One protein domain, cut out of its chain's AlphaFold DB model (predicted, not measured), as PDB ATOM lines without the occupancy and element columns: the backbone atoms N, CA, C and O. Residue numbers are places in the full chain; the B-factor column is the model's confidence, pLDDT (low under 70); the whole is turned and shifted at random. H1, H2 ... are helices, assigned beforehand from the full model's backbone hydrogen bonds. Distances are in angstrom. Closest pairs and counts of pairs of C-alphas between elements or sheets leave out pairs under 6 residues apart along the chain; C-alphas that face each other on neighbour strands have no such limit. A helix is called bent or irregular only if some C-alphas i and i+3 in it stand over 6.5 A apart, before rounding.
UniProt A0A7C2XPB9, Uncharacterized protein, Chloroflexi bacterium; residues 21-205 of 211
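What this domain is: This is residues 21 to 205 of the 211 residues of an uncharacterized protein of Chloroflexi bacterium (UniProt A0A7C2XPB9). Six helices stand side by side in a ring-like bundle, in chain order round the ring, with H6 coming back to H1 to close it. Neighbours run up and down, each against the one before; H3 and H4 splay away from H1 and H6 at the end where residues 109 to 113 join them. The printed part has 185 residues with six named helices, H1 to H6, and no named strand: all helix. It is compact, with a radius of gyration of the C-alphas of 16.5 A and spans of 50 by 37 by 32 A.

How they stand to each other: H6, residues 175 to 205, has a kink of 29 degrees near residue 192. It touches H1, residues 21 to 48, at a tilt of 34.8 degrees, only just shallow; the closest C-alphas, of Ser 28 and Gly 187, are 4.0 A apart. H6 also touches H5, residues 146 to 169, in a hairpin at a shallow tilt of 24 degrees, with the C-alphas of Gly 154 and Ala 190 closest at 4.1 A. H5 and H4, residues 114 to 134, touch as a hairpin at a steep tilt of 40 degrees, closest at the C-alphas of Gly 130 and Val 148, 4.3 A. H4 is irregular: C-alphas 115 and 118 are 7.2 A apart. It touches H3, residues 82 to 108, closest at the C-alphas of Gly 91 and Val 129, 4.0 A. H2, residues 55 to 74, touches H3, closest at Ala 67 and Ile 85, C-alphas 5.4 A apart, and H1, closest at Gly 34 and Ile 62, C-alphas 3.9 A apart. H2 and H6 are only just apart, at 8.3 A. Every O i to N i+4 pair is within hydrogen-bond range in H1 and H6, against 14 of 16 in H2, 22 of 23 in H3, 15 of 17 in H4 and 18 of 20 in H5.

Where its parts are: H6 is 44.1 A long, H3 40.0 A, H1 39.9 A and H5 34.5 A. H1 begins at C-alpha 21 (365.954, 319.271, 277.423), and H6 ends at C-alpha 205 (380.955, 307.423, 281.760).

The domain as a whole: The C-alphas of Thr 50 and Gly 204, the two farthest apart, are 53.3 A apart. The printed part has no cut. The link from H4 to H5, 11 residues, is long. No printed residue has a pLDDT under 70.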
ATOM      1  N   LEU A  21     367.232 318.581 277.549       96.81
ATOM      2  CA  LEU A  21     365.954 319.271 277.423       96.81
ATOM      3  C   LEU A  21     364.966 318.838 278.512       96.81
ATOM      4  O   LEU A  21     364.325 319.684 279.126       96.81
ATOM      5  N   ALA A  22     364.863 317.535 278.797       97.12
ATOM      6  CA  ALA A  22     363.998 317.041 279.868       97.12
ATOM      7  C   ALA A  22     364.415 317.585 281.242       97.12
ATOM      8  O   ALA A  22     363.555 317.894 282.062       97.12
ATOM      9  N   TRP A  23     365.721 317.714 281.491       97.62
ATOM     10  CA  TRP A  23     366.254 318.274 282.729       97.62
ATOM     11  C   TRP A  23     365.948 319.766 282.866       97.62
ATOM     12  O   TRP A  23     365.467 320.200 283.913       97.62
ATOM     13  N   LEU A  24     366.171 320.534 281.797       97.81
ATOM     14  CA  LEU A  24     365.835 321.953 281.736       97.81
ATOM     15  C   LEU A  24     364.343 322.159 282.012       97.81
ATOM     16  O   LEU A  24     363.992 322.905 282.921       97.81
ATOM     17  N   LEU A  25     363.474 321.429 281.306       97.94
ATOM     18  CA  LEU A  25     362.024 321.517 281.495       97.94
ATOM     19  C   LEU A  25     361.594 321.109 282.906       97.94
ATOM     20  O   LEU A  25     360.722 321.755 283.478       97.94
ATOM     21  N   ALA A  26     362.212 320.078 283.485       97.81
ATOM     22  CA  ALA A  26     361.932 319.678 284.859       97.81
ATOM     23  C   ALA A  26     362.268 320.789 285.863       97.81
ATOM     24  O   ALA A  26     361.486 321.033 286.777       97.81
ATOM     25  N   CYS A  27     363.389 321.492 285.679       97.69
ATOM     26  CA  CYS A  27     363.770 322.602 286.551       97.69
ATOM     27  C   CYS A  27     362.859 323.822 286.350       97.69
ATOM     28  O   CYS A  27     362.389 324.391 287.330       97.69
ATOM     29  N   SER A  28     362.560 324.194 285.102       97.62
ATOM     30  CA  SER A  28     361.696 325.340 284.780       97.62
ATOM     31  C   SER A  28     360.254 325.137 285.230       97.62
ATOM     32  O   SER A  28     359.710 325.950 285.970       97.62
ATOM     33  N   LEU A  29     359.623 324.040 284.803       98.00
ATOM     34  CA  LEU A  29     358.228 323.761 285.138       98.00
ATOM     35  C   LEU A  29     358.085 323.396 286.614       98.00
ATOM     36  O   LEU A  29     357.124 323.817 287.245       98.00
ATOM     37  N   GLY A  30     359.054 322.671 287.181       97.31
ATOM     38  CA  GLY A  30     359.099 322.403 288.617       97.31
ATOM     39  C   GLY A  30     359.203 323.686 289.440       97.31
ATOM     40  O   GLY A  30     358.509 323.808 290.442       97.31
ATOM     41  N   GLY A  31     360.004 324.661 288.995       96.06
ATOM     42  CA  GLY A  31     360.114 325.971 289.638       96.06
ATOM     43  C   GLY A  31     358.804 326.750 289.584       96.06
ATOM     44  O   GLY A  31     358.305 327.168 290.624       96.06
ATOM     45  N   ALA A  32     358.206 326.878 288.397       96.69
ATOM     46  CA  ALA A  32     356.935 327.582 288.209       96.69
ATOM     47  C   ALA A  32     355.784 326.955 289.014       96.69
ATOM     48  O   ALA A  32     355.050 327.653 289.710       96.69
ATOM     49  N   LEU A  33     355.645 325.625 288.948       97.31
ATOM     50  CA  LEU A  33     354.632 324.890 289.709       97.31
ATOM     51  C   LEU A  33     354.893 324.987 291.209       97.31
ATOM     52  O   LEU A  33     353.962 325.205 291.976       97.31
ATOM     53  N   GLY A  34     356.153 324.857 291.626       96.06
ATOM     54  CA  GLY A  34     356.557 325.013 293.015       96.06
ATOM     55  C   GLY A  34     356.200 326.389 293.562       96.06
ATOM     56  O   GLY A  34     355.661 326.476 294.660       96.06
ATOM     57  N   ALA A  35     356.442 327.443 292.782       94.50
ATOM     58  CA  ALA A  35     356.119 328.816 293.147       94.50
ATOM     59  C   ALA A  35     354.609 329.014 293.315       94.50
ATOM     60  O   ALA A  35     354.183 329.520 294.346       94.50
ATOM     61  N   GLY A  36     353.798 328.531 292.368       95.31
ATOM     62  CA  GLY A  36     352.337 328.596 292.486       95.31
ATOM     63  C   GLY A  36     351.784 327.791 293.669       95.31
ATOM     64  O   GLY A  36     350.860 328.237 294.342       95.31
ATOM     65  N   VAL A  37     352.360 326.620 293.965       95.69
ATOM     66  CA  VAL A  37     351.976 325.818 295.142       95.69
ATOM     67  C   VAL A  37     352.365 326.525 296.440       95.69
ATOM     68  O   VAL A  37     351.577 326.534 297.382       95.69
ATOM     69  N   ALA A  38     353.557 327.117 296.501       93.12
ATOM     70  CA  ALA A  38     354.022 327.842 297.677       93.12
ATOM     71  C   ALA A  38     353.164 329.088 297.947       93.12
ATOM     72  O   ALA A  38     352.711 329.265 299.074       93.12
ATOM     73  N   ASP A  39     352.875 329.878 296.910       92.50
ATOM     74  CA  ASP A  39     351.996 331.054 296.964       92.50
ATOM     75  C   ASP A  39     350.584 330.695 297.454       92.50
ATOM     76  O   ASP A  39     350.055 331.305 298.386       92.50
ATOM     77  N   LEU A  40     350.008 329.614 296.913       92.75
ATOM     78  CA  LEU A  40     348.716 329.096 297.361       92.75
ATOM     79  C   LEU A  40     348.743 328.699 298.844       92.75
ATOM     80  O   LEU A  40     347.822 329.034 299.585       92.75
ATOM     81  N   ILE A  41     349.780 327.982 299.288       92.25
ATOM     82  CA  ILE A  41     349.904 327.550 300.686       92.25
ATOM     83  C   ILE A  41     350.027 328.754 301.619       92.25
ATOM     84  O   ILE A  41     349.333 328.792 302.633       92.25
ATOM     85  N   VAL A  42     350.870 329.734 301.283       89.69
ATOM     86  CA  VAL A  42     351.032 330.961 302.079       89.69
ATOM     87  C   VAL A  42     349.706 331.710 302.167       89.69
ATOM     88  O   VAL A  42     349.240 331.969 303.273       89.69
ATOM     89  N   THR A  43     349.030 331.921 301.036       89.81
ATOM     90  CA  THR A  43     347.715 332.579 300.992       89.81
ATOM     91  C   THR A  43     346.689 331.865 301.876       89.81
ATOM     92  O   THR A  43     345.930 332.494 302.613       89.81
ATOM     93  N   LEU A  44     346.636 330.531 301.836       91.19
ATOM     94  CA  LEU A  44     345.714 329.758 302.674       91.19
ATOM     95  C   LEU A  44     346.055 329.867 304.166       91.19
ATOM     96  O   LEU A  44     345.141 329.938 304.990       91.19
ATOM     97  N   LEU A  45     347.342 329.885 304.520       89.75
ATOM     98  CA  LEU A  45     347.800 330.009 305.904       89.75
ATOM     99  C   LEU A  45     347.537 331.400 306.479       89.75
ATOM    100  O   LEU A  45     347.057 331.492 307.607       89.75
ATOM    101  N   GLU A  46     347.785 332.456 305.711       88.62
ATOM    102  CA  GLU A  46     347.506 333.842 306.110       88.62
ATOM    103  C   GLU A  46     346.004 334.099 306.268       88.62
ATOM    104  O   GLU A  46     345.581 334.808 307.174       88.62
ATOM    105  N   ASN A  47     345.173 333.455 305.445       89.44
ATOM    106  CA  ASN A  47     343.718 333.519 305.601       89.44
ATOM    107  C   ASN A  47     343.202 332.715 306.808       89.44
ATOM    108  O   ASN A  47     342.101 332.973 307.293       89.44
ATOM    109  N   SER A  48     343.966 331.724 307.280       89.19
ATOM    110  CA  SER A  48     343.551 330.810 308.357       89.19
ATOM    111  C   SER A  48     344.179 331.138 309.715       89.19
ATOM    112  O   SER A  48     343.697 330.666 310.745       89.19
ATOM    113  N   THR A  49     345.271 331.901 309.739       84.44
ATOM    114  CA  THR A  49     346.081 332.172 310.934       84.44
ATOM    115  C   THR A  49     346.605 333.607 310.919       84.44
ATOM    116  O   THR A  49     346.729 334.220 309.869       84.44
ATOM    117  N   THR A  50     346.977 334.146 312.080       85.06
ATOM    118  CA  THR A  50     347.663 335.449 312.173       85.06
ATOM    119  C   THR A  50     349.180 335.349 311.985       85.06
ATOM    120  O   THR A  50     349.886 336.340 312.169       85.06
ATOM    121  N   LEU A  51     349.704 334.156 311.683       81.06
ATOM    122  CA  LEU A  51     351.136 333.905 311.575       81.06
ATOM    123  C   LEU A  51     351.568 334.011 310.114       81.06
ATOM    124  O   LEU A  51     351.143 333.214 309.281       81.06
ATOM    125  N   THR A  52     352.469 334.945 309.819       80.69
ATOM    126  CA  THR A  52     353.171 334.976 308.535       80.69
ATOM    127  C   THR A  52     354.180 333.828 308.504       80.69
ATOM    128  O   THR A  52     355.045 333.761 309.388       80.69
ATOM    129  N   PRO A  53     354.096 332.902 307.535       80.44
ATOM    130  CA  PRO A  53     355.074 331.840 307.427       80.44
ATOM    131  C   PRO A  53     356.467 332.415 307.169       80.44
ATOM    132  O   PRO A  53     356.611 333.404 306.450       80.44
ATOM    133  N   PRO A  54     357.517 331.793 307.713       79.69
ATOM    134  CA  PRO A  54     358.866 332.236 307.428       79.69
ATOM    135  C   PRO A  54     359.215 332.016 305.949       79.69
ATOM    136  O   PRO A  54     358.892 330.974 305.375       79.69
ATOM    137  N   GLU A  55     359.949 332.958 305.357       76.19
ATOM    138  CA  GLU A  55     360.306 332.971 303.928       76.19
ATOM    139  C   GLU A  55     360.979 331.664 303.459       76.19
ATOM    140  O   GLU A  55     360.697 331.149 302.378       76.19
ATOM    141  N   TYR A  56     361.803 331.041 304.308       76.94
ATOM    142  CA  TYR A  56     362.466 329.769 303.995       76.94
ATOM    143  C   TYR A  56     361.496 328.600 303.755       76.94
ATOM    144  O   TYR A  56     361.848 327.640 303.065       76.94
ATOM    145  N   MET A  57     360.272 328.659 304.291       80.75
ATOM    146  CA  MET A  57     359.255 327.634 304.052       80.75
ATOM    147  C   MET A  57     358.791 327.641 302.591       80.75
ATOM    148  O   MET A  57     358.625 326.577 301.993       80.75
ATOM    149  N   LEU A  58     358.638 328.830 302.002       85.56
ATOM    150  CA  LEU A  58     358.267 329.020 300.599       85.56
ATOM    151  C   LEU A  58     359.306 328.367 299.679       85.56
ATOM    152  O   LEU A  58     358.975 327.533 298.834       85.56
ATOM    153  N   TYR A  59     360.585 328.671 299.908       84.50
ATOM    154  CA  TYR A  59     361.695 328.101 299.147       84.50
ATOM    155  C   TYR A  59     361.804 326.581 299.301       84.50
ATOM    156  O   TYR A  59     362.088 325.884 298.327       84.50
ATOM    157  N   ALA A  60     361.512 326.041 300.488       84.69
ATOM    158  CA  ALA A  60     361.483 324.597 300.702       84.69
ATOM    159  C   ALA A  60     360.387 323.907 299.870       84.69
ATOM    160  O   ALA A  60     360.654 322.873 299.252       84.69
ATOM    161  N   ILE A  61     359.180 324.482 299.800       90.56
ATOM    162  CA  ILE A  61     358.075 323.951 298.979       90.56
ATOM    163  C   ILE A  61     358.473 323.939 297.500       90.56
ATOM    164  O   ILE A  61     358.367 322.902 296.838       90.56
ATOM    165  N   ILE A  62     359.002 325.060 297.001       91.56
ATOM    166  CA  ILE A  62     359.490 325.180 295.619       91.56
ATOM    167  C   ILE A  62     360.557 324.115 295.343       91.56
ATOM    168  O   ILE A  62     360.486 323.381 294.353       91.56
ATOM    169  N   GLY A  63     361.517 323.981 296.257       90.81
ATOM    170  CA  GLY A  63     362.608 323.024 296.169       90.81
ATOM    171  C   GLY A  63     362.163 321.570 296.087       90.81
ATOM    172  O   GLY A  63     362.704 320.808 295.282       90.81
ATOM    173  N   VAL A  64     361.152 321.181 296.867       91.38
ATOM    174  CA  VAL A  64     360.569 319.831 296.821       91.38
ATOM    175  C   VAL A  64     359.917 319.560 295.472       91.38
ATOM    176  O   VAL A  64     360.146 318.497 294.891       91.38
ATOM    177  N   VAL A  65     359.140 320.507 294.941       96.00
ATOM    178  CA  VAL A  65     358.472 320.335 293.642       96.00
ATOM    179  C   VAL A  65     359.497 320.216 292.507       96.00
ATOM    180  O   VAL A  65     359.379 319.319 291.669       96.00
ATOM    181  N   ILE A  66     360.562 321.028 292.526       96.00
ATOM    182  CA  ILE A  66     361.693 320.894 291.593       96.00
ATOM    183  C   ILE A  66     362.360 319.521 291.738       96.00
ATOM    184  O   ILE A  66     362.591 318.837 290.739       96.00
ATOM    185  N   ALA A  67     362.657 319.084 292.965       95.56
ATOM    186  CA  ALA A  67     363.326 317.808 293.219       95.56
ATOM    187  C   ALA A  67     362.498 316.608 292.736       95.56
ATOM    188  O   ALA A  67     363.053 315.657 292.182       95.56
ATOM    189  N   LEU A  68     361.173 316.664 292.892       96.81
ATOM    190  CA  LEU A  68     360.247 315.668 292.353       96.81
ATOM    191  C   LEU A  68     360.274 315.648 290.822       96.81
ATOM    192  O   LEU A  68     360.376 314.575 290.223       96.81
ATOM    193  N   ALA A  69     360.245 316.816 290.174       97.19
ATOM    194  CA  ALA A  69     360.343 316.911 288.718       97.19
ATOM    195  C   ALA A  69     361.682 316.352 288.199       97.19
ATOM    196  O   ALA A  69     361.703 315.544 287.267       97.19
ATOM    197  N   GLN A  70     362.800 316.703 288.838       97.25
ATOM    198  CA  GLN A  70     364.131 316.168 288.521       97.25
ATOM    199  C   GLN A  70     364.207 314.651 288.726       97.25
ATOM    200  O   GLN A  70     364.735 313.920 287.882       97.25
ATOM    201  N   TRP A  71     363.629 314.148 289.816       97.19
ATOM    202  CA  TRP A  71     363.560 312.718 290.092       97.19
ATOM    203  C   TRP A  71     362.844 311.950 288.976       97.19
ATOM    204  O   TRP A  71     363.319 310.891 288.560       97.19
ATOM    205  N   MET A  72     361.760 312.493 288.413       96.94
ATOM    206  CA  MET A  72     361.048 311.869 287.290       96.94
ATOM    207  C   MET A  72     361.940 311.673 286.056       96.94
ATOM    208  O   MET A  72     361.780 310.681 285.337       96.94
ATOM    209  N   VAL A  73     362.905 312.574 285.843       96.12
ATOM    210  CA  VAL A  73     363.910 312.498 284.770       96.12
ATOM    211  C   VAL A  73     364.996 311.462 285.092       96.12
ATOM    212  O   VAL A  73     365.471 310.763 284.189       96.12
ATOM    213  N   LEU A  74     365.381 311.318 286.362       94.81
ATOM    214  CA  LEU A  74     366.485 310.450 286.798       94.81
ATOM    215  C   LEU A  74     366.082 309.014 287.129       94.81
ATOM    216  O   LEU A  74     366.912 308.116 286.997       94.81
ATOM    217  N   ARG A  75     364.828 308.761 287.520       94.38
ATOM    218  CA  ARG A  75     364.372 307.462 288.056       94.38
ATOM    219  C   ARG A  75     364.591 306.257 287.145       94.38
ATOM    220  O   ARG A  75     364.609 305.134 287.628       94.38
ATOM    221  N   ARG A  76     364.749 306.478 285.837       89.06
ATOM    222  CA  ARG A  76     365.047 305.424 284.849       89.06
ATOM    223  C   ARG A  76     366.517 305.378 284.418       89.06
ATOM    224  O   ARG A  76     366.868 304.550 283.591       89.06
ATOM    225  N   ARG A  77     367.354 306.294 284.914       88.88
ATOM    226  CA  ARG A  77     368.738 306.506 284.457       88.88
ATOM    227  C   ARG A  77     369.784 306.235 285.530       88.88
ATOM    228  O   ARG A  77     370.899 305.870 285.182       88.88
ATOM    229  N   ILE A  78     369.445 306.404 286.810       88.06
ATOM    230  CA  ILE A  78     370.368 306.139 287.922       88.06
ATOM    231  C   ILE A  78     369.738 305.177 288.947       88.06
ATOM    232  O   ILE A  78     368.582 305.374 289.329       88.06
ATOM    233  N   PRO A  79     370.476 304.164 289.449       83.94
ATOM    234  CA  PRO A  79     369.930 303.163 290.375       83.94
ATOM    235  C   PRO A  79     369.427 303.726 291.712       83.94
ATOM    236  O   PRO A  79     368.514 303.174 292.317       83.94
ATOM    237  N   ARG A  80     370.012 304.833 292.190       87.56
ATOM    238  CA  ARG A  80     369.711 305.440 293.502       87.56
ATOM    239  C   ARG A  80     368.830 306.684 293.414       87.56
ATOM    240  O   ARG A  80     368.802 307.477 294.347       87.56
ATOM    241  N   ALA A  81     368.080 306.849 292.323       90.25
ATOM    242  CA  ALA A  81     367.283 308.053 292.091       90.25
ATOM    243  C   ALA A  81     366.308 308.379 293.234       90.25
ATOM    244  O   ALA A  81     366.061 309.549 293.483       90.25
ATOM    245  N   GLY A  82     365.773 307.385 293.956       90.06
ATOM    246  CA  GLY A  82     364.875 307.631 295.095       90.06
ATOM    247  C   GLY A  82     365.488 308.521 296.189       90.06
ATOM    248  O   GLY A  82     364.786 309.337 296.778       90.06
ATOM    249  N   TRP A  83     366.807 308.448 296.391       95.50
ATOM    250  CA  TRP A  83     367.525 309.300 297.345       95.50
ATOM    251  C   TRP A  83     367.673 310.749 296.871       95.50
ATOM    252  O   TRP A  83     367.977 311.619 297.680       95.50
ATOM    253  N   TRP A  84     367.421 311.032 295.588       95.62
ATOM    254  CA  TRP A  84     367.544 312.373 295.014       95.62
ATOM    255  C   TRP A  84     366.627 313.381 295.704       95.62
ATOM    256  O   TRP A  84     367.041 314.504 295.983       95.62
ATOM    257  N   ILE A  85     365.394 312.968 296.010       94.38
ATOM    258  CA  ILE A  85     364.405 313.828 296.670       94.38
ATOM    259  C   ILE A  85     364.879 314.167 298.084       94.38
ATOM    260  O   ILE A  85     364.901 315.336 298.453       94.38
ATOM    261  N   LEU A  86     365.320 313.161 298.849       94.94
ATOM    262  CA  LEU A  86     365.801 313.344 300.221       94.94
ATOM    263  C   LEU A  86     367.069 314.200 300.276       94.94
ATOM    264  O   LEU A  86     367.155 315.112 301.093       94.94
ATOM    265  N   ALA A  87     368.024 313.949 299.380       95.50
ATOM    266  CA  ALA A  87     369.241 314.744 299.269       95.50
ATOM    267  C   ALA A  87     368.941 316.202 298.900       95.50
ATOM    268  O   ALA A  87     369.504 317.117 299.492       95.50
ATOM    269  N   SER A  88     368.014 316.422 297.963       95.00
ATOM    270  CA  SER A  88     367.591 317.769 297.580       95.00
ATOM    271  C   SER A  88     366.900 318.474 298.743       95.00
ATOM    272  O   SER A  88     367.260 319.601 299.058       95.00
ATOM    273  N   LEU A  89     365.965 317.808 299.426       92.31
ATOM    274  CA  LEU A  89     365.258 318.363 300.582       92.31
ATOM    275  C   LEU A  89     366.223 318.743 301.711       92.31
ATOM    276  O   LEU A  89     366.166 319.861 302.219       92.31
ATOM    277  N   ALA A  90     367.142 317.844 302.068       93.50
ATOM    278  CA  ALA A  90     368.179 318.123 303.057       93.50
ATOM    279  C   ALA A  90     369.082 319.287 302.617       93.50
ATOM    280  O   ALA A  90     369.503 320.088 303.449       93.50
ATOM    281  N   GLY A  91     369.333 319.417 301.312       93.81
ATOM    282  CA  GLY A  91     370.150 320.485 300.738       93.81
ATOM    283  C   GLY A  91     369.464 321.836 300.794       93.81
ATOM    284  O   GLY A  91     370.092 322.818 301.169       93.81
ATOM    285  N   TRP A  92     368.166 321.876 300.501       91.81
ATOM    286  CA  TRP A  92     367.355 323.078 300.650       91.81
ATOM    287  C   TRP A  92     367.264 323.503 302.113       91.81
ATOM    288  O   TRP A  92     367.500 324.669 302.415       91.81
ATOM    289  N   ALA A  93     366.988 322.572 303.031       88.88
ATOM    290  CA  ALA A  93     366.860 322.876 304.454       88.88
ATOM    291  C   ALA A  93     368.197 323.334 305.065       88.88
ATOM    292  O   ALA A  93     368.291 324.430 305.619       88.88
ATOM    293  N   GLY A  94     369.248 322.523 304.920       90.00
ATOM    294  CA  GLY A  94     370.575 322.830 305.451       90.00
ATOM    295  C   GLY A  94     371.219 324.025 304.753       90.00
ATOM    296  O   GLY A  94     371.784 324.892 305.411       90.00
ATOM    297  N   GLY A  95     371.085 324.118 303.431       92.06
ATOM    298  CA  GLY A  95     371.599 325.234 302.644       92.06
ATOM    299  C   GLY A  95     370.922 326.557 302.983       92.06
ATOM    300  O   GLY A  95     371.615 327.564 303.082       92.06
ATOM    301  N   SER A  96     369.606 326.564 303.226       88.50
ATOM    302  CA  SER A  96     368.890 327.786 303.629       88.50
ATOM    303  C   SER A  96     369.369 328.277 304.989       88.50
ATOM    304  O   SER A  96     369.620 329.466 305.162       88.50
ATOM    305  N   PHE A  97     369.569 327.353 305.933       89.31
ATOM    306  CA  PHE A  97     370.113 327.676 307.248       89.31
ATOM    307  C   PHE A  97     371.538 328.240 307.160       89.31
ATOM    308  O   PHE A  97     371.814 329.309 307.700       89.31
ATOM    309  N   ILE A  98     372.435 327.556 306.436       91.94
ATOM    310  CA  ILE A  98     373.830 327.992 306.258       91.94
ATOM    311  C   ILE A  98     373.887 329.341 305.543       91.94
ATOM    312  O   ILE A  98     374.641 330.217 305.954       91.94
ATOM    313  N   SER A  99     373.084 329.515 304.492       91.50
ATOM    314  CA  SER A  99     373.012 330.765 303.743       91.50
ATOM    315  C   SER A  99     372.556 331.916 304.636       91.50
ATOM    316  O   SER A  99     373.245 332.926 304.728       91.50
ATOM    317  N   SER A 100     371.456 331.738 305.373       88.12
ATOM    318  CA  SER A 100     370.937 332.754 306.294       88.12
ATOM    319  C   SER A 100     371.969 333.157 307.352       88.12
ATOM    320  O   SER A 100     372.207 334.348 307.549       88.12
ATOM    321  N   ALA A 101     372.645 332.184 307.970       90.19
ATOM    322  CA  ALA A 101     373.696 332.452 308.949       90.19
ATOM    323  C   ALA A 101     374.900 333.186 308.333       90.19
ATOM    324  O   ALA A 101     375.430 334.121 308.931       90.19
ATOM    325  N   ALA A 102     375.323 332.787 307.129       90.81
ATOM    326  CA  ALA A 102     376.436 333.418 306.428       90.81
ATOM    327  C   ALA A 102     376.122 334.870 306.046       90.81
ATOM    328  O   ALA A 102     376.962 335.743 306.247       90.81
ATOM    329  N   LEU A 103     374.919 335.140 305.531       90.00
ATOM    330  CA  LEU A 103     374.497 336.499 305.191       90.00
ATOM    331  C   LEU A 103     374.398 337.382 306.429       90.00
ATOM    332  O   LEU A 103     374.943 338.478 306.406       90.00
ATOM    333  N   GLY A 104     373.796 336.886 307.514       88.19
ATOM    334  CA  GLY A 104     373.709 337.635 308.768       88.19
ATOM    335  C   GLY A 104     375.085 338.073 309.273       88.19
ATOM    336  O   GLY A 104     375.277 339.242 309.589       88.19
ATOM    337  N   ALA A 105     376.072 337.171 309.244       89.81
ATOM    338  CA  ALA A 105     377.445 337.513 309.608       89.81
ATOM    339  C   ALA A 105     378.073 338.532 308.638       89.81
ATOM    340  O   ALA A 105     378.688 339.505 309.065       89.81
ATOM    341  N   LEU A 106     377.932 338.338 307.322       90.75
ATOM    342  CA  LEU A 106     378.516 339.246 306.327       90.75
ATOM    343  C   LEU A 106     377.919 340.658 306.396       90.75
ATOM    344  O   LEU A 106     378.651 341.632 306.212       90.75
ATOM    345  N   GLU A 107     376.618 340.767 306.661       89.06
ATOM    346  CA  GLU A 107     375.914 342.037 306.845       89.06
ATOM    347  C   GLU A 107     376.325 342.726 308.147       89.06
ATOM    348  O   GLU A 107     376.628 343.918 308.125       89.06
ATOM    349  N   GLU A 108     376.429 341.982 309.253       90.31
ATOM    350  CA  GLU A 108     376.882 342.504 310.551       90.31
ATOM    351  C   GLU A 108     378.270 343.156 310.456       90.31
ATOM    352  O   GLU A 108     378.505 344.225 311.019       90.31
ATOM    353  N   PHE A 109     379.181 342.555 309.685       91.00
ATOM    354  CA  PHE A 109     380.528 343.090 309.469       91.00
ATOM    355  C   PHE A 109     380.639 344.064 308.282       91.00
ATOM    356  O   PHE A 109     381.737 344.547 307.995       91.00
ATOM    357  N   GLY A 110     379.544 344.354 307.567       90.62
ATOM    358  CA  GLY A 110     379.550 345.243 306.397       90.62
ATOM    359  C   GLY A 110     380.432 344.750 305.243       90.62
ATOM    360  O   GLY A 110     380.955 345.553 304.469       90.62
ATOM    361  N   LEU A 111     380.633 343.433 305.135       89.88
ATOM    362  CA  LEU A 111     381.563 342.805 304.187       89.88
ATOM    363  C   LEU A 111     380.945 342.549 302.810       89.88
ATOM    364  O   LEU A 111     381.662 342.162 301.884       89.88
ATOM    365  N   LEU A 112     379.632 342.743 302.660       88.75
ATOM    366  CA  LEU A 112     378.916 342.443 301.428       88.75
ATOM    367  C   LEU A 112     378.027 343.619 300.992       88.75
ATOM    368  O   LEU A 112     377.118 344.010 301.724       88.75
ATOM    369  N   PRO A 113     378.241 344.182 299.789       88.94
ATOM    370  CA  PRO A 113     377.296 345.120 299.194       88.94
ATOM    371  C   PRO A 113     375.928 344.461 298.987       88.94
ATOM    372  O   PRO A 113     375.866 343.326 298.519       88.94
ATOM    373  N   ALA A 114     374.838 345.203 299.214       83.81
ATOM    374  CA  ALA A 114     373.465 344.689 299.098       83.81
ATOM    375  C   ALA A 114     373.161 344.011 297.744       83.81
ATOM    376  O   ALA A 114     372.412 343.039 297.674       83.81
ATOM    377  N   ILE A 115     373.785 344.483 296.657       84.25
ATOM    378  CA  ILE A 115     373.625 343.900 295.315       84.25
ATOM    379  C   ILE A 115     374.169 342.461 295.212       84.25
ATOM    380  O   ILE A 115     373.755 341.708 294.333       84.25
ATOM    381  N   LEU A 116     375.082 342.066 296.105       88.69
ATOM    382  CA  LEU A 116     375.693 340.738 296.136       88.69
ATOM    383  C   LEU A 116     375.049 339.789 297.158       88.69
ATOM    384  O   LEU A 116     375.291 338.587 297.063       88.69
ATOM    385  N   THR A 117     374.199 340.280 298.070       87.75
ATOM    386  CA  THR A 117     373.539 339.474 299.115       87.75
ATOM    387  C   THR A 117     372.828 338.251 298.539       87.75
ATOM    388  O   THR A 117     373.158 337.112 298.869       87.75
ATOM    389  N   TYR A 118     371.899 338.460 297.609       88.06
ATOM    390  CA  TYR A 118     371.138 337.358 297.024       88.06
ATOM    391  C   TYR A 118     371.978 336.440 296.119       88.06
ATOM    392  O   TYR A 118     371.895 335.227 296.310       88.06
ATOM    393  N   PRO A 119     372.828 336.929 295.187       90.94
ATOM    394  CA  PRO A 119     373.717 336.044 294.429       90.94
ATOM    395  C   PRO A 119     374.573 335.133 295.317       90.94
ATOM    396  O   PRO A 119     374.672 333.936 295.044       90.94
ATOM    397  N   VAL A 120     375.152 335.666 296.399       92.25
ATOM    398  CA  VAL A 120     375.926 334.871 297.365       92.25
ATOM    399  C   VAL A 120     375.028 333.855 298.067       92.25
ATOM    400  O   VAL A 120     375.375 332.674 298.111       92.25
ATOM    401  N   SER A 121     373.845 334.274 298.522       90.88
ATOM    402  CA  SER A 121     372.861 333.391 299.159       90.88
ATOM    403  C   SER A 121     372.491 332.192 298.283       90.88
ATOM    404  O   SER A 121     372.614 331.035 298.692       90.88
ATOM    405  N   PHE A 122     372.102 332.455 297.033       92.25
ATOM    406  CA  PHE A 122     371.718 331.420 296.075       92.25
ATOM    407  C   PHE A 122     372.906 330.558 295.639       92.25
ATOM    408  O   PHE A 122     372.716 329.377 295.349       92.25
ATOM    409  N   THR A 123     374.131 331.095 295.654       95.56
ATOM    410  CA  THR A 123     375.349 330.299 295.435       95.56
ATOM    411  C   THR A 123     375.547 329.283 296.556       95.56
ATOM    412  O   THR A 123     375.760 328.104 296.276       95.56
ATOM    413  N   ILE A 124     375.459 329.720 297.819       94.94
ATOM    414  CA  ILE A 124     375.612 328.854 299.000       94.94
ATOM    415  C   ILE A 124     374.528 327.777 298.997       94.94
ATOM    416  O   ILE A 124     374.828 326.590 299.135       94.94
ATOM    417  N   LEU A 125     373.278 328.183 298.781       93.56
ATOM    418  CA  LEU A 125     372.135 327.280 298.736       93.56
ATOM    419  C   LEU A 125     372.253 326.264 297.591       93.56
ATOM    420  O   LEU A 125     372.126 325.060 297.819       93.56
ATOM    421  N   GLY A 126     372.575 326.725 296.380       95.44
ATOM    422  CA  GLY A 126     372.796 325.862 295.223       95.44
ATOM    423  C   GLY A 126     373.951 324.885 295.449       95.44
ATOM    424  O   GLY A 126     373.812 323.693 295.179       95.44
ATOM    425  N   ALA A 127     375.071 325.343 296.012       97.19
ATOM    426  CA  ALA A 127     376.201 324.480 296.344       97.19
ATOM    427  C   ALA A 127     375.834 323.428 297.405       97.19
ATOM    428  O   ALA A 127     376.209 322.268 297.252       97.19
ATOM    429  N   ALA A 128     375.065 323.784 298.437       96.31
ATOM    430  CA  ALA A 128     374.604 322.838 299.453       96.31
ATOM    431  C   ALA A 128     373.691 321.750 298.859       96.31
ATOM    432  O   ALA A 128     373.891 320.559 299.115       96.31
ATOM    433  N   VAL A 129     372.739 322.139 298.003       96.19
ATOM    434  CA  VAL A 129     371.891 321.197 297.253       96.19
ATOM    435  C   VAL A 129     372.741 320.309 296.347       96.19
ATOM    436  O   VAL A 129     372.608 319.085 296.380       96.19
ATOM    437  N   GLY A 130     373.661 320.903 295.587       97.00
ATOM    438  CA  GLY A 130     374.577 320.184 294.711       97.00
ATOM    439  C   GLY A 130     375.460 319.192 295.468       97.00
ATOM    440  O   GLY A 130     375.643 318.069 295.009       97.00
ATOM    441  N   LEU A 131     375.966 319.553 296.647       97.44
ATOM    442  CA  LEU A 131     376.803 318.687 297.481       97.44
ATOM    443  C   LEU A 131     376.054 317.427 297.921       97.44
ATOM    444  O   LEU A 131     376.581 316.320 297.808       97.44
ATOM    445  N   LEU A 132     374.813 317.572 298.385       96.75
ATOM    446  CA  LEU A 132     374.026 316.420 298.821       96.75
ATOM    447  C   LEU A 132     373.519 315.587 297.643       96.75
ATOM    448  O   LEU A 132     373.516 314.360 297.716       96.75
ATOM    449  N   GLN A 133     373.150 316.217 296.527       96.25
ATOM    450  CA  GLN A 133     372.811 315.500 295.295       96.25
ATOM    451  C   GLN A 133     374.009 314.739 294.722       96.25
ATOM    452  O   GLN A 133     373.849 313.630 294.210       96.25
ATOM    453  N   TRP A 134     375.217 315.293 294.841       96.00
ATOM    454  CA  TRP A 134     376.445 314.628 294.420       96.00
ATOM    455  C   TRP A 134     376.652 313.294 295.148       96.00
ATOM    456  O   TRP A 134     377.025 312.317 294.505       96.00
ATOM    457  N   ALA A 135     376.296 313.191 296.432       93.44
ATOM    458  CA  ALA A 135     376.346 311.925 297.173       93.44
ATOM    459  C   ALA A 135     375.394 310.839 296.620       93.44
ATOM    460  O   ALA A 135     375.581 309.648 296.880       93.44
ATOM    461  N   VAL A 136     374.373 311.233 295.848       94.69
ATOM    462  CA  VAL A 136     373.428 310.320 295.180       94.69
ATOM    463  C   VAL A 136     373.915 309.916 293.786       94.69
ATOM    464  O   VAL A 136     373.505 308.869 293.268       94.69
ATOM    465  N   LEU A 137     374.792 310.714 293.168       92.25
ATOM    466  CA  LEU A 137     375.370 310.391 291.868       92.25
ATOM    467  C   LEU A 137     376.210 309.098 291.952       92.25
ATOM    468  O   LEU A 137     376.843 308.830 292.975       92.25
ATOM    469  N   PRO A 138     376.223 308.259 290.895       87.50
ATOM    470  CA  PRO A 138     377.019 307.038 290.890       87.50
ATOM    471  C   PRO A 138     378.511 307.314 291.185       87.50
ATOM    472  O   PRO A 138     379.096 308.175 290.527       87.50
ATOM    473  N   PRO A 139     379.155 306.557 292.100       81.31
ATOM    474  CA  PRO A 139     380.550 306.780 292.509       81.31
ATOM    475  C   PRO A 139     381.581 306.713 291.373       81.31
ATOM    476  O   PRO A 139     382.688 307.217 291.518       81.31
ATOM    477  N   GLY A 140     381.225 306.078 290.254       80.44
ATOM    478  CA  GLY A 140     382.078 305.945 289.076       80.44
ATOM    479  C   GLY A 140     381.927 307.058 288.038       80.44
ATOM    480  O   GLY A 140     382.558 306.946 286.999       80.44
ATOM    481  N   LEU A 141     381.098 308.090 288.263       86.25
ATOM    482  CA  LEU A 141     380.957 309.204 287.316       86.25
ATOM    483  C   LEU A 141     382.195 310.126 287.390       86.25
ATOM    484  O   LEU A 141     382.351 310.854 288.381       86.25
ATOM    485  N   PRO A 142     383.061 310.170 286.360       84.75
ATOM    486  CA  PRO A 142     384.227 311.045 286.366       84.75
ATOM    487  C   PRO A 142     383.786 312.507 286.403       84.75
ATOM    488  O   PRO A 142     382.914 312.925 285.643       84.75
ATOM    489  N   GLY A 143     384.385 313.296 287.293       88.00
ATOM    490  CA  GLY A 143     384.057 314.715 287.419       88.00
ATOM    491  C   GLY A 143     382.730 315.008 288.122       88.00
ATOM    492  O   GLY A 143     382.296 316.154 288.094       88.00
ATOM    493  N   ALA A 144     382.098 314.035 288.792       90.62
ATOM    494  CA  ALA A 144     380.837 314.254 289.511       90.62
ATOM    495  C   ALA A 144     380.894 315.406 290.534       90.62
ATOM    496  O   ALA A 144     379.879 316.050 290.771       90.62
ATOM    497  N   GLY A 145     382.076 315.727 291.079       93.38
ATOM    498  CA  GLY A 145     382.271 316.888 291.958       93.38
ATOM    499  C   GLY A 145     381.959 318.238 291.291       93.38
ATOM    500  O   GLY A 145     381.522 319.167 291.969       93.38
ATOM    501  N   TRP A 146     382.067 318.343 289.959       96.06
ATOM    502  CA  TRP A 146     381.638 319.537 289.222       96.06
ATOM    503  C   TRP A 146     380.143 319.815 289.379       96.06
ATOM    504  O   TRP A 146     379.725 320.952 289.179       96.06
ATOM    505  N   TRP A 147     379.337 318.818 289.775       96.69
ATOM    506  CA  TRP A 147     377.910 318.989 290.058       96.69
ATOM    507  C   TRP A 147     377.651 320.079 291.099       96.69
ATOM    508  O   TRP A 147     376.721 320.871 290.948       96.69
ATOM    509  N   VAL A 148     378.509 320.165 292.119       97.62
ATOM    510  CA  VAL A 148     378.418 321.172 293.183       97.62
ATOM    511  C   VAL A 148     378.634 322.573 292.615       97.62
ATOM    512  O   VAL A 148     377.818 323.468 292.828       97.62
ATOM    513  N   VAL A 149     379.693 322.738 291.818       97.19
ATOM    514  CA  VAL A 149     380.038 324.010 291.169       97.19
ATOM    515  C   VAL A 149     378.946 324.430 290.187       97.19
ATOM    516  O   VAL A 149     378.512 325.578 290.205       97.19
ATOM    517  N   GLY A 150     378.456 323.498 289.365       96.56
ATOM    518  CA  GLY A 150     377.394 323.758 288.395       96.56
ATOM    519  C   GLY A 150     376.089 324.216 289.047       96.56
ATOM    520  O   GLY A 150     375.441 325.121 288.526       96.56
ATOM    521  N   ASN A 151     375.723 323.650 290.204       97.44
ATOM    522  CA  ASN A 151     374.565 324.128 290.958       97.44
ATOM    523  C   ASN A 151     374.799 325.529 291.526       97.44
ATOM    524  O   ASN A 151     373.966 326.403 291.303       97.44
ATOM    525  N   GLY A 152     375.936 325.771 292.188       96.69
ATOM    526  CA  GLY A 152     376.263 327.098 292.718       96.69
ATOM    527  C   GLY A 152     376.215 328.182 291.637       96.69
ATOM    528  O   GLY A 152     375.524 329.183 291.797       96.69
ATOM    529  N   VAL A 153     376.860 327.943 290.489       96.31
ATOM    530  CA  VAL A 153     376.871 328.876 289.348       96.31
ATOM    531  C   VAL A 153     375.479 329.048 288.741       96.31
ATOM    532  O   VAL A 153     375.044 330.175 288.521       96.31
ATOM    533  N   GLY A 154     374.761 327.953 288.473       95.25
ATOM    534  CA  GLY A 154     373.433 328.019 287.857       95.25
ATOM    535  C   GLY A 154     372.431 328.815 288.692       95.25
ATOM    536  O   GLY A 154     371.618 329.552 288.141       95.25
ATOM    537  N   TRP A 155     372.521 328.709 290.017       95.00
ATOM    538  CA  TRP A 155     371.646 329.425 290.940       95.00
ATOM    539  C   TRP A 155     372.067 330.881 291.126       95.00
ATOM    540  O   TRP A 155     371.209 331.762 291.109       95.00
ATOM    541  N   ALA A 156     373.374 331.156 291.211       94.25
ATOM    542  CA  ALA A 156     373.905 332.519 291.236       94.25
ATOM    543  C   ALA A 156     373.441 333.332 290.018       94.25
ATOM    544  O   ALA A 156     373.026 334.482 290.151       94.25
ATOM    545  N   LEU A 157     373.473 332.713 288.832       94.12
ATOM    546  CA  LEU A 157     373.021 333.321 287.580       94.12
ATOM    547  C   LEU A 157     371.498 333.463 287.496       94.12
ATOM    548  O   LEU A 157     371.011 334.359 286.811       94.12
ATOM    549  N   GLY A 158     370.744 332.602 288.182       92.75
ATOM    550  CA  GLY A 158     369.285 332.660 288.191       92.75
ATOM    551  C   GLY A 158     368.737 333.904 288.895       92.75
ATOM    552  O   GLY A 158     367.696 334.417 288.494       92.75
ATOM    553  N   TRP A 159     369.430 334.429 289.910       89.38
ATOM    554  CA  TRP A 159     368.920 335.570 290.675       89.38
ATOM    555  C   TRP A 159     368.808 336.880 289.869       89.38
ATOM    556  O   TRP A 159     367.733 337.482 289.871       89.38
ATOM    557  N   PRO A 160     369.836 337.325 289.115       90.12
ATOM    558  CA  PRO A 160     369.694 338.476 288.222       90.12
ATOM    559  C   PRO A 160     368.539 338.340 287.220       90.12
ATOM    560  O   PRO A 160     367.922 339.339 286.859       90.12
ATOM    561  N   VAL A 161     368.222 337.111 286.793       91.19
ATOM    562  CA  VAL A 161     367.081 336.840 285.907       91.19
ATOM    563  C   VAL A 161     365.761 337.104 286.627       91.19
ATOM    564  O   VAL A 161     364.913 337.795 286.073       91.19
ATOM    565  N   VAL A 162     365.606 336.627 287.867       89.56
ATOM    566  CA  VAL A 162     364.427 336.915 288.704       89.56
ATOM    567  C   VAL A 162     364.232 338.421 288.872       89.56
ATOM    568  O   VAL A 162     363.148 338.926 288.602       89.56
ATOM    569  N   LEU A 163     365.294 339.151 289.227       88.00
ATOM    570  CA  LEU A 163     365.231 340.607 289.381       88.00
ATOM    571  C   LEU A 163     364.826 341.324 288.091       88.00
ATOM    572  O   LEU A 163     363.993 342.227 288.120       88.00
ATOM    573  N   GLY A 164     365.420 340.937 286.960       90.38
ATOM    574  CA  GLY A 164     365.114 341.543 285.668       90.38
ATOM    575  C   GLY A 164     363.666 341.306 285.242       90.38
ATOM    576  O   GLY A 164     363.025 342.216 284.723       90.38
ATOM    577  N   VAL A 165     363.146 340.102 285.495       90.25
ATOM    578  CA  VAL A 165     361.756 339.732 285.199       90.25
ATOM    579  C   VAL A 165     360.803 340.516 286.079       90.25
ATOM    580  O   VAL A 165     359.935 341.196 285.541       90.25
ATOM    581  N   ASP A 166     360.997 340.479 287.399       87.75
ATOM    582  CA  ASP A 166     360.152 341.212 288.342       87.75
ATOM    583  C   ASP A 166     360.100 342.701 287.985       87.75
ATOM    584  O   ASP A 166     359.023 343.272 287.813       87.75
ATOM    585  N   TRP A 167     361.260 343.318 287.744       90.00
ATOM    586  CA  TRP A 167     361.336 344.713 287.315       90.00
ATOM    587  C   TRP A 167     360.562 344.985 286.017       90.00
ATOM    588  O   TRP A 167     359.888 346.009 285.913       90.00
ATOM    589  N   ALA A 168     360.636 344.075 285.044       93.12
ATOM    590  CA  ALA A 168     360.018 344.254 283.736       93.12
ATOM    591  C   ALA A 168     358.495 344.052 283.737       93.12
ATOM    592  O   ALA A 168     357.812 344.708 282.950       93.12
ATOM    593  N   VAL A 169     357.956 343.143 284.561       92.88
ATOM    594  CA  VAL A 169     356.558 342.684 284.414       92.88
ATOM    595  C   VAL A 169     355.660 342.936 285.619       92.88
ATOM    596  O   VAL A 169     354.440 342.890 285.452       92.88
ATOM    597  N   LYS A 170     356.194 343.239 286.811       88.00
ATOM    598  CA  LYS A 170     355.376 343.346 288.039       88.00
ATOM    599  C   LYS A 170     354.262 344.387 287.979       88.00
ATOM    600  O   LYS A 170     353.264 344.263 288.674       88.00
ATOM    601  N   ALA A 171     354.423 345.420 287.152       91.50
ATOM    602  CA  ALA A 171     353.414 346.461 286.962       91.50
ATOM    603  C   ALA A 171     352.322 346.070 285.947       91.50
ATOM    604  O   ALA A 171     351.364 346.815 285.758       91.50
ATOM    605  N   THR A 172     352.483 344.947 285.245       95.56
ATOM    606  CA  THR A 172     351.668 344.574 284.079       95.56
ATOM    607  C   THR A 172     350.876 343.288 284.292       95.56
ATOM    608  O   THR A 172     349.827 343.118 283.674       95.56
ATOM    609  N   ILE A 173     351.351 342.383 285.149       94.75
ATOM    610  CA  ILE A 173     350.700 341.096 285.429       94.75
ATOM    611  C   ILE A 173     350.465 340.910 286.935       94.75
ATOM    612  O   ILE A 173     351.139 341.562 287.730       94.75
ATOM    613  N   PRO A 174     349.534 340.025 287.346       94.44
ATOM    614  CA  PRO A 174     349.327 339.705 288.757       94.44
ATOM    615  C   PRO A 174     350.616 339.235 289.445       94.44
ATOM    616  O   PRO A 174     351.433 338.550 288.829       94.44
ATOM    617  N   GLU A 175     350.762 339.547 290.733       90.06
ATOM    618  CA  GLU A 175     351.960 339.231 291.526       90.06
ATOM    619  C   GLU A 175     352.297 337.734 291.510       90.06
ATOM    620  O   GLU A 175     353.427 337.360 291.199       90.06
ATOM    621  N   SER A 176     351.298 336.868 291.694       90.31
ATOM    622  CA  SER A 176     351.468 335.411 291.615       90.31
ATOM    623  C   SER A 176     351.962 334.937 290.241       90.31
ATOM    624  O   SER A 176     352.771 334.012 290.147       90.31
ATOM    625  N   ALA A 177     351.540 335.598 289.157       92.50
ATOM    626  CA  ALA A 177     352.015 335.304 287.806       92.50
ATOM    627  C   ALA A 177     353.462 335.781 287.593       92.50
ATOM    628  O   ALA A 177     354.253 335.055 286.989       92.50
ATOM    629  N   SER A 178     353.825 336.959 288.116       93.12
ATOM    630  CA  SER A 178     355.212 337.457 288.125       93.12
ATOM    631  C   SER A 178     356.132 336.514 288.898       93.12
ATOM    632  O   SER A 178     357.201 336.131 288.411       93.12
ATOM    633  N   PHE A 179     355.682 336.056 290.066       91.25
ATOM    634  CA  PHE A 179     356.409 335.127 290.920       91.25
ATOM    635  C   PHE A 179     356.623 333.766 290.238       91.25
ATOM    636  O   PHE A 179     357.754 333.282 290.136       91.25
ATOM    637  N   ALA A 180     355.568 333.180 289.664       93.94
ATOM    638  CA  ALA A 180     355.671 331.927 288.916       93.94
ATOM    639  C   ALA A 180     356.579 332.048 287.678       93.94
ATOM    640  O   ALA A 180     357.383 331.148 287.416       93.94
ATOM    641  N   LEU A 181     356.500 333.157 286.932       95.00
ATOM    642  CA  LEU A 181     357.364 333.416 285.776       95.00
ATOM    643  C   LEU A 181     358.833 333.575 286.187       95.00
ATOM    644  O   LEU A 181     359.727 333.039 285.527       95.00
ATOM    645  N   SER A 182     359.085 334.257 287.301       93.50
ATOM    646  CA  SER A 182     360.423 334.421 287.866       93.50
ATOM    647  C   SER A 182     361.056 333.068 288.186       93.50
ATOM    648  O   SER A 182     362.176 332.788 287.758       93.50
ATOM    649  N   PHE A 183     360.316 332.173 288.845       94.31
ATOM    650  CA  PHE A 183     360.807 330.829 289.161       94.31
ATOM    651  C   PHE A 183     360.880 329.890 287.954       94.31
ATOM    652  O   PHE A 183     361.735 328.999 287.929       94.31
ATOM    653  N   LEU A 184     360.062 330.111 286.921       96.69
ATOM    654  CA  LEU A 184     360.205 329.428 285.633       96.69
ATOM    655  C   LEU A 184     361.576 329.716 285.013       96.69
ATOM    656  O   LEU A 184     362.279 328.796 284.578       96.69
ATOM    657  N   LEU A 185     361.963 330.991 284.985       96.12
ATOM    658  CA  LEU A 185     363.197 331.463 284.357       96.12
ATOM    659  C   LEU A 185     364.431 331.214 285.233       96.12
ATOM    660  O   LEU A 185     365.486 330.836 284.712       96.12
ATOM    661  N   PHE A 186     364.290 331.303 286.557       95.00
ATOM    662  CA  PHE A 186     365.294 330.813 287.504       95.00
ATOM    663  C   PHE A 186     365.576 329.325 287.267       95.00
ATOM    664  O   PHE A 186     366.721 328.926 287.043       95.00
ATOM    665  N   GLY A 187     364.517 328.508 287.226       95.62
ATOM    666  CA  GLY A 187     364.608 327.078 286.954       95.62
ATOM    667  C   GLY A 187     365.208 326.776 285.580       95.62
ATOM    668  O   GLY A 187     365.998 325.843 285.456       95.62
ATOM    669  N   ALA A 188     364.909 327.586 284.558       96.75
ATOM    670  CA  ALA A 188     365.527 327.468 283.235       96.75
ATOM    671  C   ALA A 188     367.036 327.724 283.279       96.75
ATOM    672  O   ALA A 188     367.803 326.964 282.694       96.75
ATOM    673  N   THR A 189     367.466 328.751 284.011       96.12
ATOM    674  CA  THR A 189     368.881 329.121 284.140       96.12
ATOM    675  C   THR A 189     369.663 328.038 284.880       96.12
ATOM    676  O   THR A 189     370.656 327.516 284.363       96.12
ATOM    677  N   ALA A 190     369.163 327.610 286.044       95.06
ATOM    678  CA  ALA A 190     369.760 326.518 286.805       95.06
ATOM    679  C   ALA A 190     369.752 325.200 286.009       95.06
ATOM    680  O   ALA A 190     370.758 324.486 285.964       95.06
ATOM    681  N   GLY A 191     368.639 324.889 285.338       96.38
ATOM    682  CA  GLY A 191     368.455 323.692 284.518       96.38
ATOM    683  C   GLY A 191     369.335 323.662 283.271       96.38
ATOM    684  O   GLY A 191     369.813 322.595 282.892       96.38
ATOM    685  N   LEU A 192     369.615 324.815 282.660       97.06
ATOM    686  CA  LEU A 192     370.526 324.928 281.523       97.06
ATOM    687  C   LEU A 192     371.944 324.529 281.933       97.06
ATOM    688  O   LEU A 192     372.534 323.651 281.302       97.06
ATOM    689  N   VAL A 193     372.459 325.115 283.018       96.88
ATOM    690  CA  VAL A 193     373.815 324.837 283.519       96.88
ATOM    691  C   VAL A 193     373.932 323.391 284.000       96.88
ATOM    692  O   VAL A 193     374.793 322.637 283.539       96.88
ATOM    693  N   THR A 194     373.034 322.968 284.890       96.62
ATOM    694  CA  THR A 194     373.085 321.626 285.488       96.62
ATOM    695  C   THR A 194     372.727 320.530 284.491       96.62
ATOM    696  O   THR A 194     373.308 319.452 284.544       96.62
ATOM    697  N   GLY A 195     371.850 320.787 283.521       96.06
ATOM    698  CA  GLY A 195     371.520 319.831 282.466       96.06
ATOM    699  C   GLY A 195     372.691 319.584 281.519       96.06
ATOM    700  O   GLY A 195     372.951 318.436 281.144       96.06
ATOM    701  N   LEU A 196     373.418 320.638 281.123       95.19
ATOM    702  CA  LEU A 196     374.615 320.492 280.282       95.19
ATOM    703  C   LEU A 196     375.660 319.661 281.017       95.19
ATOM    704  O   LEU A 196     376.215 318.713 280.463       95.19
ATOM    705  N   LEU A 197     375.852 319.951 282.300       95.06
ATOM    706  CA  LEU A 197     376.767 319.195 283.133       95.06
ATOM    707  C   LEU A 197     376.320 317.735 283.306       95.06
ATOM    708  O   LEU A 197     377.127 316.828 283.129       95.06
ATOM    709  N   LEU A 198     375.036 317.482 283.570       93.75
ATOM    710  CA  LEU A 198     374.489 316.130 283.725       93.75
ATOM    711  C   LEU A 198     374.732 315.285 282.471       93.75
ATOM    712  O   LEU A 198     375.171 314.138 282.557       93.75
ATOM    713  N   THR A 199     374.465 315.858 281.296       93.31
ATOM    714  CA  THR A 199     374.695 315.167 280.021       93.31
ATOM    715  C   THR A 199     376.170 314.911 279.755       93.31
ATOM    716  O   THR A 199     376.508 313.824 279.284       93.31
ATOM    717  N   TYR A 200     377.048 315.859 280.086       91.31
ATOM    718  CA  TYR A 200     378.495 315.678 279.995       91.31
ATOM    719  C   TYR A 200     378.979 314.525 280.890       91.31
ATOM    720  O   TYR A 200     379.637 313.605 280.399       91.31
ATOM    721  N   LEU A 201     378.573 314.509 282.164       89.88
ATOM    722  CA  LEU A 201     378.950 313.472 283.135       89.88
ATOM    723  C   LEU A 201     378.468 312.074 282.710       89.88
ATOM    724  O   LEU A 201     379.214 311.092 282.785       89.88
ATOM    725  N   MET A 202     377.231 311.973 282.213       86.81
ATOM    726  CA  MET A 202     376.675 310.697 281.752       86.81
ATOM    727  C   MET A 202     377.333 310.199 280.459       86.81
ATOM    728  O   MET A 202     377.523 308.993 280.301       86.81
ATOM    729  N   ARG A 203     377.728 311.098 279.547       85.19
ATOM    730  CA  ARG A 203     378.455 310.731 278.318       85.19
ATOM    731  C   ARG A 203     379.869 310.240 278.603       85.19
ATOM    732  O   ARG A 203     380.262 309.215 278.054       85.19
ATOM    733  N   GLY A 204     380.611 310.942 279.462       76.44
ATOM    734  CA  GLY A 204     381.984 310.565 279.816       76.44
ATOM    735  C   GLY A 204     382.070 309.158 280.414       76.44
ATOM    736  O   GLY A 204     383.009 308.421 280.137       76.44
ATOM    737  N   SER A 205     381.035 308.753 281.148       71.88
ATOM    738  CA  SER A 205     380.955 307.423 281.760       71.88
ATOM    739  C   SER A 205     380.657 306.317 280.744       71.88
ATOM    740  O   SER A 205     381.230 305.237 280.829       71.88
TER     741      SER A 205